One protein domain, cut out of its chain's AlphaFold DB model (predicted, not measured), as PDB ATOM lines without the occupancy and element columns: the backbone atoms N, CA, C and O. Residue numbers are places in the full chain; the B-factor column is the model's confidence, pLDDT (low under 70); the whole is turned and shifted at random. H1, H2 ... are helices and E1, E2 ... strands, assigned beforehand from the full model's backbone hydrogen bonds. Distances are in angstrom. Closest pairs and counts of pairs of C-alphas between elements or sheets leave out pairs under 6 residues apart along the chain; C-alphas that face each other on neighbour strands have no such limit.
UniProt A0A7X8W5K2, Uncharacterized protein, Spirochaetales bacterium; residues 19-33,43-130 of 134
ATOM      1  N   LEU A  19     -31.401   9.091  13.567       85.44
ATOM      2  CA  LEU A  19     -32.337   7.987  13.441       85.44
ATOM      3  C   LEU A  19     -32.405   7.592  11.964       85.44
ATOM      4  O   LEU A  19     -32.945   8.341  11.146       85.44
ATOM      5  N   ASN A  20     -31.872   6.422  11.629       83.94
ATOM      6  CA  ASN A  20     -32.066   5.812  10.323       83.94
ATOM      7  C   ASN A  20     -33.085   4.688  10.469       83.94
ATOM      8  O   ASN A  20     -32.800   3.669  11.090       83.94
ATOM      9  N   SER A  21     -34.281   4.883   9.930       80.44
ATOM     10  CA  SER A  21     -35.349   3.903  10.047       80.44
ATOM     11  C   SER A  21     -35.982   3.620   8.701       80.44
ATOM     12  O   SER A  21     -36.361   4.538   7.972       80.44
ATOM     13  N   LYS A  22     -36.158   2.330   8.419       77.81
ATOM     14  CA  LYS A  22     -36.889   1.839   7.253       77.81
ATOM     15  C   LYS A  22     -38.349   1.513   7.559       77.81
ATOM     16  O   LYS A  22     -38.984   0.829   6.766       77.81
ATOM     17  N   ILE A  23     -38.910   2.032   8.660       73.62
ATOM     18  CA  ILE A  23     -40.310   1.788   9.056       73.62
ATOM     19  C   ILE A  23     -41.281   2.023   7.888       73.62
ATOM     20  O   ILE A  23     -42.172   1.208   7.677       73.62
ATOM     21  N   LEU A  24     -41.106   3.098   7.108       67.19
ATOM     22  CA  LEU A  24     -42.000   3.401   5.983       67.19
ATOM     23  C   LEU A  24     -41.891   2.364   4.856       67.19
ATOM     24  O   LEU A  24     -42.910   1.925   4.332       67.19
ATOM     25  N   GLU A  25     -40.673   1.948   4.504       68.69
ATOM     26  CA  GLU A  25     -40.445   0.898   3.505       68.69
ATOM     27  C   GLU A  25     -41.017  -0.442   3.986       68.69
ATOM     28  O   GLU A  25     -41.749  -1.102   3.250       68.69
ATOM     29  N   ASN A  26     -40.758  -0.801   5.247       67.00
ATOM     30  CA  ASN A  26     -41.260  -2.024   5.869       67.00
ATOM     31  C   ASN A  26     -42.796  -2.032   5.923       67.00
ATOM     32  O   ASN A  26     -43.414  -3.043   5.602       67.00
ATOM     33  N   PHE A  27     -43.423  -0.899   6.253       67.88
ATOM     34  CA  PHE A  27     -44.880  -0.747   6.262       67.88
ATOM     35  C   PHE A  27     -45.491  -0.884   4.860       67.88
ATOM     36  O   PHE A  27     -46.495  -1.576   4.689       67.88
ATOM     37  N   LEU A  28     -44.885  -0.259   3.845       66.06
ATOM     38  CA  LEU A  28     -45.352  -0.370   2.461       66.06
ATOM     39  C   LEU A  28     -45.247  -1.815   1.958       66.06
ATOM     40  O   LEU A  28     -46.207  -2.334   1.389       66.06
ATOM     41  N   ILE A  29     -44.127  -2.493   2.228       67.44
ATOM     42  CA  ILE A  29     -43.930  -3.908   1.884       67.44
ATOM     43  C   ILE A  29     -44.960  -4.794   2.598       67.44
ATOM     44  O   ILE A  29     -45.540  -5.673   1.956       67.44
ATOM     45  N   ASP A  30     -45.235  -4.546   3.881       62.94
ATOM     46  CA  ASP A  30     -46.257  -5.274   4.641       62.94
ATOM     47  C   ASP A  30     -47.655  -5.077   4.039       62.94
ATOM     48  O   ASP A  30     -48.379  -6.055   3.860       62.94
ATOM     49  N   SER A  31     -48.019  -3.853   3.641       62.41
ATOM     50  CA  SER A  31     -49.334  -3.560   3.046       62.41
ATOM     51  C   SER A  31     -49.557  -4.234   1.682       62.41
ATOM     52  O   SER A  31     -50.682  -4.607   1.351       62.41
ATOM     53  N   VAL A  32     -48.485  -4.461   0.913       63.12
ATOM     54  CA  VAL A  32     -48.528  -5.169  -0.379       63.12
ATOM     55  C   VAL A  32     -48.533  -6.693  -0.192       63.12
ATOM     56  O   VAL A  32     -49.106  -7.420  -1.003       63.12
ATOM     57  N   ARG A  33     -47.930  -7.204   0.891       61.03
ATOM     58  CA  ARG A  33     -47.823  -8.644   1.195       61.03
ATOM     59  C   ARG A  33     -49.017  -9.234   1.953       61.03
ATOM     60  O   ARG A  33     -49.003 -10.433   2.226       61.03
ATOM     61  N   SER A  43     -43.719 -10.948  15.388       64.06
ATOM     62  CA  SER A  43     -44.346  -9.783  15.999       64.06
ATOM     63  C   SER A  43     -44.361  -8.595  15.035       64.06
ATOM     64  O   SER A  43     -43.388  -8.298  14.338       64.06
ATOM     65  N   ALA A  44     -45.479  -7.865  15.014       63.06
ATOM     66  CA  ALA A  44     -45.632  -6.669  14.190       63.06
ATOM     67  C   ALA A  44     -44.571  -5.601  14.518       63.06
ATOM     68  O   ALA A  44     -44.099  -4.906  13.621       63.06
ATOM     69  N   LEU A  45     -44.149  -5.506  15.785       63.03
ATOM     70  CA  LEU A  45     -43.112  -4.568  16.215       63.03
ATOM     71  C   LEU A  45     -41.751  -4.895  15.584       63.03
ATOM     72  O   LEU A  45     -41.054  -3.991  15.123       63.03
ATOM     73  N   SER A  46     -41.415  -6.181  15.502       62.44
ATOM     74  CA  SER A  46     -40.167  -6.676  14.920       62.44
ATOM     75  C   SER A  46     -40.112  -6.410  13.417       62.44
ATOM     76  O   SER A  46     -39.078  -5.985  12.910       62.44
ATOM     77  N   ARG A  47     -41.248  -6.524  12.711       66.25
ATOM     78  CA  ARG A  47     -41.349  -6.150  11.288       66.25
ATOM     79  C   ARG A  47     -41.151  -4.655  11.047       66.25
ATOM     80  O   ARG A  47     -40.447  -4.277  10.113       66.25
ATOM     81  N   TYR A  48     -41.738  -3.796  11.881       64.62
ATOM     82  CA  TYR A  48     -41.626  -2.346  11.700       64.62
ATOM     83  C   TYR A  48     -40.238  -1.813  12.045       64.62
ATOM     84  O   TYR A  48     -39.673  -1.046  11.265       64.62
ATOM     85  N   LEU A  49     -39.678  -2.237  13.180       68.25
ATOM     86  CA  LEU A  49     -38.372  -1.776  13.658       68.25
ATOM     87  C   LEU A  49     -37.193  -2.455  12.960       68.25
ATOM     88  O   LEU A  49     -36.057  -2.034  13.164       68.25
ATOM     89  N   ASN A  50     -37.449  -3.454  12.113       73.31
ATOM     90  CA  ASN A  50     -36.409  -4.129  11.355       73.31
ATOM     91  C   ASN A  50     -35.536  -3.129  10.586       73.31
ATOM     92  O   ASN A  50     -36.046  -2.289   9.837       73.31
ATOM     93  N   ASN A  51     -34.219  -3.264  10.732       74.06
ATOM     94  CA  ASN A  51     -33.229  -2.422  10.069       74.06
ATOM     95  C   ASN A  51     -33.364  -0.939  10.458       74.06
ATOM     96  O   ASN A  51     -33.226  -0.036   9.626       74.06
ATOM     97  N   THR A  52     -33.700  -0.694  11.726       81.12
ATOM     98  CA  THR A  52     -33.657   0.636  12.331       81.12
ATOM     99  C   THR A  52     -32.374   0.773  13.137       81.12
ATOM    100  O   THR A  52     -32.094  -0.047  14.008       81.12
ATOM    101  N   SER A  53     -31.618   1.835  12.875       85.06
ATOM    102  CA  SER A  53     -30.406   2.188  13.612       85.06
ATOM    103  C   SER A  53     -30.552   3.563  14.239       85.06
ATOM    104  O   SER A  53     -30.979   4.523  13.590       85.06
ATOM    105  N   ILE A  54     -30.145   3.667  15.495       87.50
ATOM    106  CA  ILE A  54     -30.077   4.915  16.244       87.50
ATOM    107  C   ILE A  54     -28.620   5.160  16.599       87.50
ATOM    108  O   ILE A  54     -27.972   4.294  17.180       87.50
ATOM    109  N   TYR A  55     -28.127   6.348  16.271       89.88
ATOM    110  CA  TYR A  55     -26.781   6.804  16.590       89.88
ATOM    111  C   TYR A  55     -26.863   8.016  17.504       89.88
ATOM    112  O   TYR A  55     -27.572   8.982  17.206       89.88
ATOM    113  N   LEU A  56     -26.119   7.966  18.601       92.50
ATOM    114  CA  LEU A  56     -26.057   8.987  19.637       92.50
ATOM    115  C   LEU A  56     -24.591   9.341  19.871       92.50
ATOM    116  O   LEU A  56     -23.750   8.452  19.947       92.50
ATOM    117  N   GLY A  57     -24.277  10.624  20.011       92.00
ATOM    118  CA  GLY A  57     -22.916  11.068  20.294       92.00
ATOM    119  C   GLY A  57     -22.884  12.386  21.048       92.00
ATOM    120  O   GLY A  57     -23.701  13.279  20.807       92.00
ATOM    121  N   LYS A  58     -21.938  12.508  21.974       92.56
ATOM    122  CA  LYS A  58     -21.744  13.700  22.792       92.56
ATOM    123  C   LYS A  58     -20.279  13.886  23.161       92.56
ATOM    124  O   LYS A  58     -19.639  12.983  23.699       92.56
ATOM    125  N   ASN A  59     -19.781  15.096  22.959       91.75
ATOM    126  CA  ASN A  59     -18.521  15.541  23.518       91.75
ATOM    127  C   ASN A  59     -18.724  15.806  25.008       91.75
ATOM    128  O   ASN A  59     -19.526  16.646  25.421       91.75
ATOM    129  N   LEU A  60     -18.003  15.055  25.831       90.00
ATOM    130  CA  LEU A  60     -17.958  15.304  27.267       90.00
ATOM    131  C   LEU A  60     -17.021  16.473  27.575       90.00
ATOM    132  O   LEU A  60     -17.265  17.195  28.531       90.00
ATOM    133  N   ASN A  61     -15.964  16.625  26.770       89.31
ATOM    134  CA  ASN A  61     -14.950  17.681  26.808       89.31
ATOM    135  C   ASN A  61     -14.196  17.703  25.464       89.31
ATOM    136  O   ASN A  61     -14.355  16.792  24.656       89.31
ATOM    137  N   ASP A  62     -13.253  18.632  25.293       88.31
ATOM    138  CA  ASP A  62     -12.387  18.751  24.099       88.31
ATOM    139  C   ASP A  62     -11.524  17.509  23.790       88.31
ATOM    140  O   ASP A  62     -10.875  17.431  22.749       88.31
ATOM    141  N   LYS A  63     -11.459  16.550  24.720       91.06
ATOM    142  CA  LYS A  63     -10.646  15.330  24.606       91.06
ATOM    143  C   LYS A  63     -11.458  14.043  24.630       91.06
ATOM    144  O   LYS A  63     -10.884  13.000  24.347       91.06
ATOM    145  N   PHE A  64     -12.733  14.094  25.011       92.00
ATOM    146  CA  PHE A  64     -13.542  12.898  25.238       92.00
ATOM    147  C   PHE A  64     -14.837  12.977  24.448       92.00
ATOM    148  O   PHE A  64     -15.663  13.855  24.704       92.00
ATOM    149  N   PHE A  65     -15.030  12.018  23.551       92.94
ATOM    150  CA  PHE A  65     -16.255  11.858  22.787       92.94
ATOM    151  C   PHE A  65     -16.890  10.515  23.131       92.94
ATOM    152  O   PHE A  65     -16.272   9.464  22.990       92.94
ATOM    153  N   LEU A  66     -18.112  10.560  23.652       92.81
ATOM    154  CA  LEU A  66     -18.898   9.378  23.967       92.81
ATOM    155  C   LEU A  66     -19.908   9.168  22.850       92.81
ATOM    156  O   LEU A  66     -20.674  10.080  22.536       92.81
ATOM    157  N   GLN A  67     -19.962   7.964  22.301       92.31
ATOM    158  CA  GLN A  67     -20.958   7.591  21.311       92.31
ATOM    159  C   GLN A  67     -21.611   6.258  21.654       92.31
ATOM    160  O   GLN A  67     -21.028   5.394  22.305       92.31
ATOM    161  N   GLY A  68     -22.847   6.108  21.202       90.00
ATOM    162  CA  GLY A  68     -23.618   4.889  21.323       90.00
ATOM    163  C   GLY A  68     -24.398   4.622  20.047       90.00
ATOM    164  O   GLY A  68     -24.861   5.545  19.373       90.00
ATOM    165  N   MET A  69     -24.560   3.349  19.732       89.25
ATOM    166  CA  MET A  69     -25.386   2.874  18.638       89.25
ATOM    167  C   MET A  69     -26.336   1.800  19.157       89.25
ATOM    168  O   MET A  69     -25.967   0.950  19.963       89.25
ATOM    169  N   ILE A  70     -27.568   1.842  18.667       85.38
ATOM    170  CA  ILE A  70     -28.560   0.794  18.879       85.38
ATOM    171  C   ILE A  70     -29.074   0.389  17.506       85.38
ATOM    172  O   ILE A  70     -29.594   1.228  16.769       85.38
ATOM    173  N   HIS A  71     -28.924  -0.881  17.160       84.00
ATOM    174  CA  HIS A  71     -29.405  -1.448  15.910       84.00
ATOM    175  C   HIS A  71     -30.447  -2.526  16.194       84.00
ATOM    176  O   HIS A  71     -30.193  -3.465  16.944       84.00
ATOM    177  N   PHE A  72     -31.618  -2.372  15.585       78.25
ATOM    178  CA  PHE A  72     -32.749  -3.279  15.713       78.25
ATOM    179  C   PHE A  72     -32.848  -4.146  14.460       78.25
ATOM    180  O   PHE A  72     -33.003  -3.630  13.348       78.25
ATOM    181  N   ALA A  73     -32.804  -5.464  14.637       72.19
ATOM    182  CA  ALA A  73     -32.931  -6.435  13.557       72.19
ATOM    183  C   ALA A  73     -34.002  -7.473  13.897       72.19
ATOM    184  O   ALA A  73     -34.053  -7.989  15.010       72.19
ATOM    185  N   SER A  74     -34.867  -7.798  12.935       63.69
ATOM    186  CA  SER A  74     -35.797  -8.914  13.112       63.69
ATOM    187  C   SER A  74     -35.055 -10.225  12.886       63.69
ATOM    188  O   SER A  74     -34.435 -10.413  11.838       63.69
ATOM    189  N   VAL A  75     -35.130 -11.132  13.856       60.44
ATOM    190  CA  VAL A  75     -34.496 -12.450  13.781       60.44
ATOM    191  C   VAL A  75     -35.585 -13.509  13.753       60.44
ATOM    192  O   VAL A  75     -36.515 -13.495  14.549       60.44
ATOM    193  N   THR A  76     -35.511 -14.402  12.768       51.97
ATOM    194  CA  THR A  76     -36.470 -15.509  12.602       51.97
ATOM    195  C   THR A  76     -36.068 -16.740  13.424       51.97
ATOM    196  O   THR A  76     -36.887 -17.632  13.629       51.97
ATOM    197  N   ASP A  77     -34.827 -16.780  13.915       49.19
ATOM    198  CA  ASP A  77     -34.260 -17.884  14.688       49.19
ATOM    199  C   ASP A  77     -34.210 -17.541  16.188       49.19
ATOM    200  O   ASP A  77     -33.476 -16.656  16.620       49.19
ATOM    201  N   LEU A  78     -35.004 -18.249  16.992       51.62
ATOM    202  CA  LEU A  78     -35.236 -17.985  18.424       51.62
ATOM    203  C   LEU A  78     -34.027 -18.288  19.339       51.62
ATOM    204  O   LEU A  78     -34.147 -18.195  20.557       51.62
ATOM    205  N   ASN A  79     -32.893 -18.708  18.769       50.25
ATOM    206  CA  ASN A  79     -31.692 -19.143  19.493       50.25
ATOM    207  C   ASN A  79     -30.596 -18.066  19.574       50.25
ATOM    208  O   ASN A  79     -29.494 -18.353  20.043       50.25
ATOM    209  N   ASP A  80     -30.856 -16.854  19.084       53.44
ATOM    210  CA  ASP A  80     -29.900 -15.752  19.162       53.44
ATOM    211  C   ASP A  80     -30.040 -15.043  20.520       53.44
ATOM    212  O   ASP A  80     -31.073 -14.448  20.822       53.44
ATOM    213  N   GLU A  81     -29.002 -15.096  21.361       54.81
ATOM    214  CA  GLU A  81     -28.993 -14.494  22.709       54.81
ATOM    215  C   GLU A  81     -29.064 -12.951  22.711       54.81
ATOM    216  O   GLU A  81     -28.945 -12.322  23.756       54.81
ATOM    217  N   SER A  82     -29.266 -12.327  21.549       54.00
ATOM    218  CA  SER A  82     -29.475 -10.886  21.367       54.00
ATOM    219  C   SER A  82     -30.952 -10.449  21.449       54.00
ATOM    220  O   SER A  82     -31.262  -9.261  21.278       54.00
ATOM    221  N   THR A  83     -31.892 -11.369  21.712       56.09
ATOM    222  CA  THR A  83     -33.333 -11.067  21.814       56.09
ATOM    223  C   THR A  83     -33.720 -10.491  23.179       56.09
ATOM    224  O   THR A  83     -34.010 -11.226  24.123       56.09
ATOM    225  N   LEU A  84     -33.755  -9.160  23.304       55.47
ATOM    226  CA  LEU A  84     -33.985  -8.484  24.592       55.47
ATOM    227  C   LEU A  84     -35.449  -8.117  24.901       55.47
ATOM    228  O   LEU A  84     -35.777  -7.880  26.062       55.47
ATOM    229  N   PHE A  85     -36.330  -8.038  23.896       54.56
ATOM    230  CA  PHE A  85     -37.703  -7.517  24.080       54.56
ATOM    231  C   PHE A  85     -38.801  -8.407  23.500       54.56
ATOM    232  O   PHE A  85     -39.877  -8.515  24.085       54.56
ATOM    233  N   ALA A  86     -38.548  -9.033  22.356       55.94
ATOM    234  CA  ALA A  86     -39.429 -10.013  21.746       55.94
ATOM    235  C   ALA A  86     -38.564 -11.165  21.245       55.94
ATOM    236  O   ALA A  86     -37.417 -10.948  20.855       55.94
ATOM    237  N   SER A  87     -39.118 -12.373  21.249       58.28
ATOM    238  CA  SER A  87     -38.427 -13.595  20.834       58.28
ATOM    239  C   SER A  87     -37.906 -13.539  19.386       58.28
ATOM    240  O   SER A  87     -37.095 -14.362  18.998       58.28
ATOM    241  N   ASP A  88     -38.338 -12.550  18.599       59.16
ATOM    242  CA  ASP A  88     -37.998 -12.335  17.192       59.16
ATOM    243  C   ASP A  88     -37.360 -10.955  16.889       59.16
ATOM    244  O   ASP A  88     -37.303 -10.527  15.728       59.16
ATOM    245  N   LEU A  89     -36.893 -10.234  17.919       65.88
ATOM    246  CA  LEU A  89     -36.232  -8.928  17.797       65.88
ATOM    247  C   LEU A  89     -34.847  -8.958  18.447       65.88
ATOM    248  O   LEU A  89     -34.740  -8.873  19.671       65.88
ATOM    249  N   ALA A  90     -33.801  -9.005  17.624       71.12
ATOM    250  CA  ALA A  90     -32.433  -8.800  18.075       71.12
ATOM    251  C   ALA A  90     -32.126  -7.312  18.215       71.12
ATOM    252  O   ALA A  90     -32.483  -6.489  17.361       71.12
ATOM    253  N   ILE A  91     -31.433  -6.977  19.297       73.38
ATOM    254  CA  ILE A  91     -30.949  -5.626  19.546       73.38
ATOM    255  C   ILE A  91     -29.452  -5.681  19.751       73.38
ATOM    256  O   ILE A  91     -28.960  -6.203  20.747       73.38
ATOM    257  N   ASN A  92     -28.741  -5.044  18.833       77.56
ATOM    258  CA  ASN A  92     -27.304  -4.909  18.920       77.56
ATOM    259  C   ASN A  92     -27.007  -3.523  19.466       77.56
ATOM    260  O   ASN A  92     -27.335  -2.510  18.841       77.56
ATOM    261  N   THR A  93     -26.397  -3.484  20.644       80.31
ATOM    262  CA  THR A  93     -25.940  -2.236  21.246       80.31
ATOM    263  C   THR A  93     -24.436  -2.112  21.084       80.31
ATOM    264  O   THR A  93     -23.702  -3.093  21.169       80.31
ATOM    265  N   GLU A  94     -23.976  -0.899  20.828       85.94
ATOM    266  CA  GLU A  94     -22.565  -0.554  20.849       85.94
ATOM    267  C   GLU A  94     -22.403   0.727  21.648       85.94
ATOM    268  O   GLU A  94     -23.165   1.680  21.482       85.94
ATOM    269  N   LEU A  95     -21.402   0.754  22.516       87.50
ATOM    270  CA  LEU A  95     -21.002   1.953  23.230       87.50
ATOM    271  C   LEU A  95     -19.509   2.137  23.029       87.50
ATOM    272  O   LEU A  95     -18.745   1.195  23.238       87.50
ATOM    273  N   SER A  96     -19.079   3.342  22.676       89.88
ATOM    274  CA  SER A  96     -17.661   3.655  22.620       89.88
ATOM    275  C   SER A  96     -17.324   5.026  23.189       89.88
ATOM    276  O   SER A  96     -18.095   5.982  23.132       89.88
ATOM    277  N   LEU A  97     -16.145   5.089  23.797       91.88
ATOM    278  CA  LEU A  97     -15.528   6.277  24.347       91.88
ATOM    279  C   LEU A  97     -14.220   6.519  23.607       91.88
ATOM    280  O   LEU A  97     -13.269   5.744  23.705       91.88
ATOM    281  N   GLU A  98     -14.175   7.630  22.901       93.25
ATOM    282  CA  GLU A  98     -12.997   8.128  22.223       93.25
ATOM    283  C   GLU A  98     -12.267   9.128  23.114       93.25
ATOM    284  O   GLU A  98     -12.839  10.104  23.603       93.25
ATOM    285  N   TRP A  99     -10.976   8.890  23.312       93.19
ATOM    286  CA  TRP A  99     -10.067   9.742  24.051       93.19
ATOM    287  C   TRP A  99      -8.963  10.261  23.131       93.19
ATOM    288  O   TRP A  99      -8.056   9.538  22.713       93.19
ATOM    289  N   THR A 100      -9.035  11.552  22.825       92.25
ATOM    290  CA  THR A 100      -8.048  12.251  22.007       92.25
ATOM    291  C   THR A 100      -6.866  12.693  22.865       92.25
ATOM    292  O   THR A 100      -7.002  13.489  23.801       92.25
ATOM    293  N   THR A 101      -5.677  12.203  22.519       88.12
ATOM    294  CA  THR A 101      -4.401  12.591  23.131       88.12
ATOM    295  C   THR A 101      -3.487  13.250  22.092       88.12
ATOM    296  O   THR A 101      -3.669  13.031  20.894       88.12
ATOM    297  N   PRO A 102      -2.456  14.011  22.508       84.25
ATOM    298  CA  PRO A 102      -1.475  14.572  21.575       84.25
ATOM    299  C   PRO A 102      -0.747  13.521  20.722       84.25
ATOM    300  O   PRO A 102      -0.241  13.846  19.654       84.25
ATOM    301  N   LEU A 103      -0.686  12.270  21.193       83.94
ATOM    302  CA  LEU A 103      -0.007  11.170  20.511       83.94
ATOM    303  C   LEU A 103      -0.935  10.397  19.563       83.94
ATOM    304  O   LEU A 103      -0.448   9.677  18.700       83.94
ATOM    305  N   GLY A 104      -2.257  10.507  19.709       85.69
ATOM    306  CA  GLY A 104      -3.225   9.742  18.924       85.69
ATOM    307  C   GLY A 104      -4.580   9.597  19.614       85.69
ATOM    308  O   GLY A 104      -4.811  10.139  20.696       85.69
ATOM    309  N   LEU A 105      -5.475   8.850  18.977       90.81
ATOM    310  CA  LEU A 105      -6.822   8.564  19.460       90.81
ATOM    311  C   LEU A 105      -6.852   7.178  20.107       90.81
ATOM    312  O   LEU A 105      -6.498   6.189  19.467       90.81
ATOM    313  N   VAL A 106      -7.276   7.106  21.365       91.44
ATOM    314  CA  VAL A 106      -7.569   5.845  22.054       91.44
ATOM    315  C   VAL A 106      -9.079   5.671  22.065       91.44
ATOM    316  O   VAL A 106      -9.784   6.557  22.532       91.44
ATOM    317  N   THR A 107      -9.586   4.541  21.595       90.69
ATOM    318  CA  THR A 107     -11.020   4.239  21.604       90.69
ATOM    319  C   THR A 107     -11.261   3.002  22.444       90.69
ATOM    320  O   THR A 107     -10.684   1.946  22.193       90.69
ATOM    321  N   PHE A 108     -12.129   3.138  23.433       89.94
ATOM    322  CA  PHE A 108     -12.674   2.034  24.205       89.94
ATOM    323  C   PHE A 108     -14.056   1.745  23.649       89.94
ATOM    324  O   PHE A 108     -14.845   2.673  23.513       89.94
ATOM    325  N   PHE A 109     -14.366   0.503  23.316       88.88
ATOM    326  CA  PHE A 109     -15.681   0.146  22.791       88.88
ATOM    327  C   PHE A 109     -16.187  -1.132  23.439       88.88
ATOM    328  O   PHE A 109     -15.412  -1.922  23.966       88.88
ATOM    329  N   THR A 110     -17.495  -1.323  23.438       84.31
ATOM    330  CA  THR A 110     -18.132  -2.547  23.907       84.31
ATOM    331  C   THR A 110     -19.359  -2.832  23.066       84.31
ATOM    332  O   THR A 110     -20.067  -1.910  22.648       84.31
ATOM    333  N   HIS A 111     -19.604  -4.118  22.847       82.00
ATOM    334  CA  HIS A 111     -20.760  -4.643  22.129       82.00
ATOM    335  C   HIS A 111     -21.536  -5.578  23.061       82.00
ATOM    336  O   HIS A 111     -21.335  -6.798  23.014       82.00
ATOM    337  N   PRO A 112     -22.361  -5.036  23.981       69.62
ATOM    338  CA  PRO A 112     -23.177  -5.866  24.847       69.62
ATOM    339  C   PRO A 112     -24.273  -6.542  24.025       69.62
ATOM    340  O   PRO A 112     -25.115  -5.872  23.420       69.62
ATOM    341  N   ASN A 113     -24.296  -7.874  24.073       64.38
ATOM    342  CA  ASN A 113     -25.424  -8.667  23.577       64.38
ATOM    343  C   ASN A 113     -26.611  -8.626  24.558       64.38
ATOM    344  O   ASN A 113     -27.746  -8.827  24.150       64.38
ATOM    345  N   ASN A 114     -26.356  -8.288  25.832       60.75
ATOM    346  CA  ASN A 114     -27.374  -8.056  26.853       60.75
ATOM    347  C   ASN A 114     -27.128  -6.746  27.611       60.75
ATOM    348  O   ASN A 114     -25.984  -6.385  27.880       60.75
ATOM    349  N   LEU A 115     -28.201  -6.083  28.065       58.88
ATOM    350  CA  LEU A 115     -28.152  -4.836  28.859       58.88
ATOM    351  C   LEU A 115     -27.657  -5.027  30.309       58.88
ATOM    352  O   LEU A 115     -27.792  -4.135  31.150       58.88
ATOM    353  N   THR A 116     -27.082  -6.185  30.626       61.09
ATOM    354  CA  THR A 116     -26.537  -6.465  31.952       61.09
ATOM    355  C   THR A 116     -25.127  -5.891  32.061       61.09
ATOM    356  O   THR A 116     -24.270  -6.162  31.224       61.09
ATOM    357  N   ILE A 117     -24.853  -5.162  33.149       59.50
ATOM    358  CA  ILE A 117     -23.552  -4.516  33.419       59.50
ATOM    359  C   ILE A 117     -22.378  -5.515  33.309       59.50
ATOM    360  O   ILE A 117     -21.304  -5.161  32.832       59.50
ATOM    361  N   TYR A 118     -22.594  -6.774  33.701       61.16
ATOM    362  CA  TYR A 118     -21.595  -7.845  33.621       61.16
ATOM    363  C   TYR A 118     -21.225  -8.248  32.182       61.16
ATOM    364  O   TYR A 118     -20.054  -8.511  31.916       61.16
ATOM    365  N   ASP A 119     -22.184  -8.263  31.252       61.69
ATOM    366  CA  ASP A 119     -21.925  -8.595  29.843       61.69
ATOM    367  C   ASP A 119     -21.252  -7.425  29.115       61.69
ATOM    368  O   ASP A 119     -20.305  -7.627  28.354       61.69
ATOM    369  N   THR A 120     -21.646  -6.188  29.437       61.03
ATOM    370  CA  THR A 120     -21.008  -4.964  28.927       61.03
ATOM    371  C   THR A 120     -19.513  -4.907  29.243       61.03
ATOM    372  O   THR A 120     -18.717  -4.470  28.411       61.03
ATOM    373  N   ILE A 121     -19.111  -5.357  30.436       64.19
ATOM    374  CA  ILE A 121     -17.702  -5.371  30.855       64.19
ATOM    375  C   ILE A 121     -16.946  -6.556  30.241       64.19
ATOM    376  O   ILE A 121     -15.739  -6.457  30.062       64.19
ATOM    377  N   ARG A 122     -17.607  -7.668  29.888       64.62
ATOM    378  CA  ARG A 122     -16.931  -8.832  29.285       64.62
ATOM    379  C   ARG A 122     -16.566  -8.606  27.817       64.62
ATOM    380  O   ARG A 122     -15.542  -9.108  27.363       64.62
ATOM    381  N   ASN A 123     -17.365  -7.821  27.100       68.81
ATOM    382  CA  ASN A 123     -17.220  -7.591  25.662       68.81
ATOM    383  C   ASN A 123     -16.510  -6.264  25.335       68.81
ATOM    384  O   ASN A 123     -16.799  -5.643  24.313       68.81
ATOM    385  N   PHE A 124     -15.601  -5.804  26.201       82.19
ATOM    386  CA  PHE A 124     -14.861  -4.568  25.959       82.19
ATOM    387  C   PHE A 124     -13.658  -4.786  25.029       82.19
ATOM    388  O   PHE A 124     -12.934  -5.777  25.123       82.19
ATOM    389  N   GLY A 125     -13.425  -3.819  24.151       82.69
ATOM    390  CA  GLY A 125     -12.280  -3.721  23.262       82.69
ATOM    391  C   GLY A 125     -11.587  -2.370  23.406       82.69
ATOM    392  O   GLY A 125     -12.176  -1.377  23.842       82.69
ATOM    393  N   ILE A 126     -10.307  -2.340  23.044       88.00
ATOM    394  CA  ILE A 126      -9.495  -1.124  23.009       88.00
ATOM    395  C   ILE A 126      -8.831  -1.056  21.641       88.00
ATOM    396  O   ILE A 126      -8.204  -2.020  21.203       88.00
ATOM    397  N   SER A 127      -8.929   0.090  20.980       88.25
ATOM    398  CA  SER A 127      -8.192   0.381  19.755       88.25
ATOM    399  C   SER A 127      -7.404   1.674  19.893       88.25
ATOM    400  O   SER A 127      -7.839   2.613  20.556       88.25
ATOM    401  N   TYR A 128      -6.259   1.740  19.225       88.06
ATOM    402  CA  TYR A 128      -5.437   2.939  19.151       88.06
ATOM    403  C   TYR A 128      -5.230   3.327  17.690       88.06
ATOM    404  O   TYR A 128      -4.847   2.495  16.870       88.06
ATOM    405  N   THR A 129      -5.482   4.593  17.372       89.19
ATOM    406  CA  THR A 129      -5.335   5.149  16.028       89.19
ATOM    407  C   THR A 129      -4.376   6.331  16.055       89.19
ATOM    408  O   THR A 129      -4.631   7.343  16.710       89.19
ATOM    409  N   GLN A 130      -3.293   6.243  15.282       86.44
ATOM    410  CA  GLN A 130      -2.347   7.340  15.083       86.44
ATOM    411  C   GLN A 130      -2.442   7.851  13.643       86.44
ATOM    412  O   GLN A 130      -2.261   7.099  12.687       86.44
TER     413      GLN A 130
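Overview. This is residues 19 to 33 and 43 to 130 of the 134 residues of an uncharacterized protein of Spirochaetales bacterium (UniProt A0A7X8W5K2). One long, twisted antiparallel sheet makes most of the length, with its longest strand, E4, between E2 on one side and E3 and E5 on the other. Helix H2 packs on the sheet near the start of E4, H1 packs on H2 but is off the sheet, and the short helix H3 only grazes the sheet where the chain passes from E5 to E6. The printed part has 103 residues, with three named helices and six named strands in the order H1, H2, E1, E2, E3, E4, E5, H3, E6, a mixed class of helices and strands. The whole is loose, with a radius of gyration of the C-alphas of 16.8 A, and only just elongated, spanning 56 by 28 by 20 A.

Along the chain. H1 is residues 23 to 33, 15.1 A long, beginning at C-alpha 23 (-40.310, 1.788, 9.056). H2 is residues 44 to 49. E1, residues 52 to 61, is 29.2 A long, and E2, residues 64 to 74, is 33.4 A. E3 is residues 83 to 86. E4, residues 89 to 101, is 38.8 A long, beginning at C-alpha 89 (-36.232, -8.928, 17.797). E5, residues 104 to 110, is 20.0 A long. H3 is residues 117 to 122. E6, residues 124 to 129, is 16.8 A long and ends at C-alpha 129 (-5.335, 5.149, 16.028).

Arrangement. The sheet is branched at E4, whose pairing is staggered: E2 lies beside residues 89 to 99 on one side, E3 beside 89 to 90 and E5 beside 94 to 101 on the other side. N 94 and O 69 of E4 and E2 are 2.9 A apart, within hydrogen-bond range, as are N 89 and O 86 of E4 and E3 at 3.1 A, and N 99 and O 106 of E4 and E5 at 2.7 A. E3, E4 and E5 form a meander, each strand the antiparallel neighbour of the one before. E1 and E2 form a hairpin, with N 56 and O 68 at 2.8 A. E5 and E6 are antiparallel, with N 107 and O 127 at 2.8 A. Residues 19 to 20 pair antiparallel with residues 53 to 54 of E1. H2 is on the sheet at a height of 7.6 A, only just over E2, on which 3 of its 6 C-alphas fall. H1 and H2 touch, closest at the C-alphas of Ile 23 and Tyr 48, 5.1 A, at a steep tilt of 42 degrees, opposite ways. In H1, H2 and H3 every O i to N i+4 pair is within hydrogen-bond range.

Size, cuts and confidence. The two farthest C-alphas, of Arg 33 and Pro 102, are 55.7 A apart. Residues 34 to 42 are not printed, and C-alphas 33 and 43 are 15.2 A apart across this cut. Of the links that are printed whole, none is long. Mean pLDDT of the printed part is 75.2; residues 24 to 33, 43 to 49, 74 to 89 and 112 to 123 are under 70.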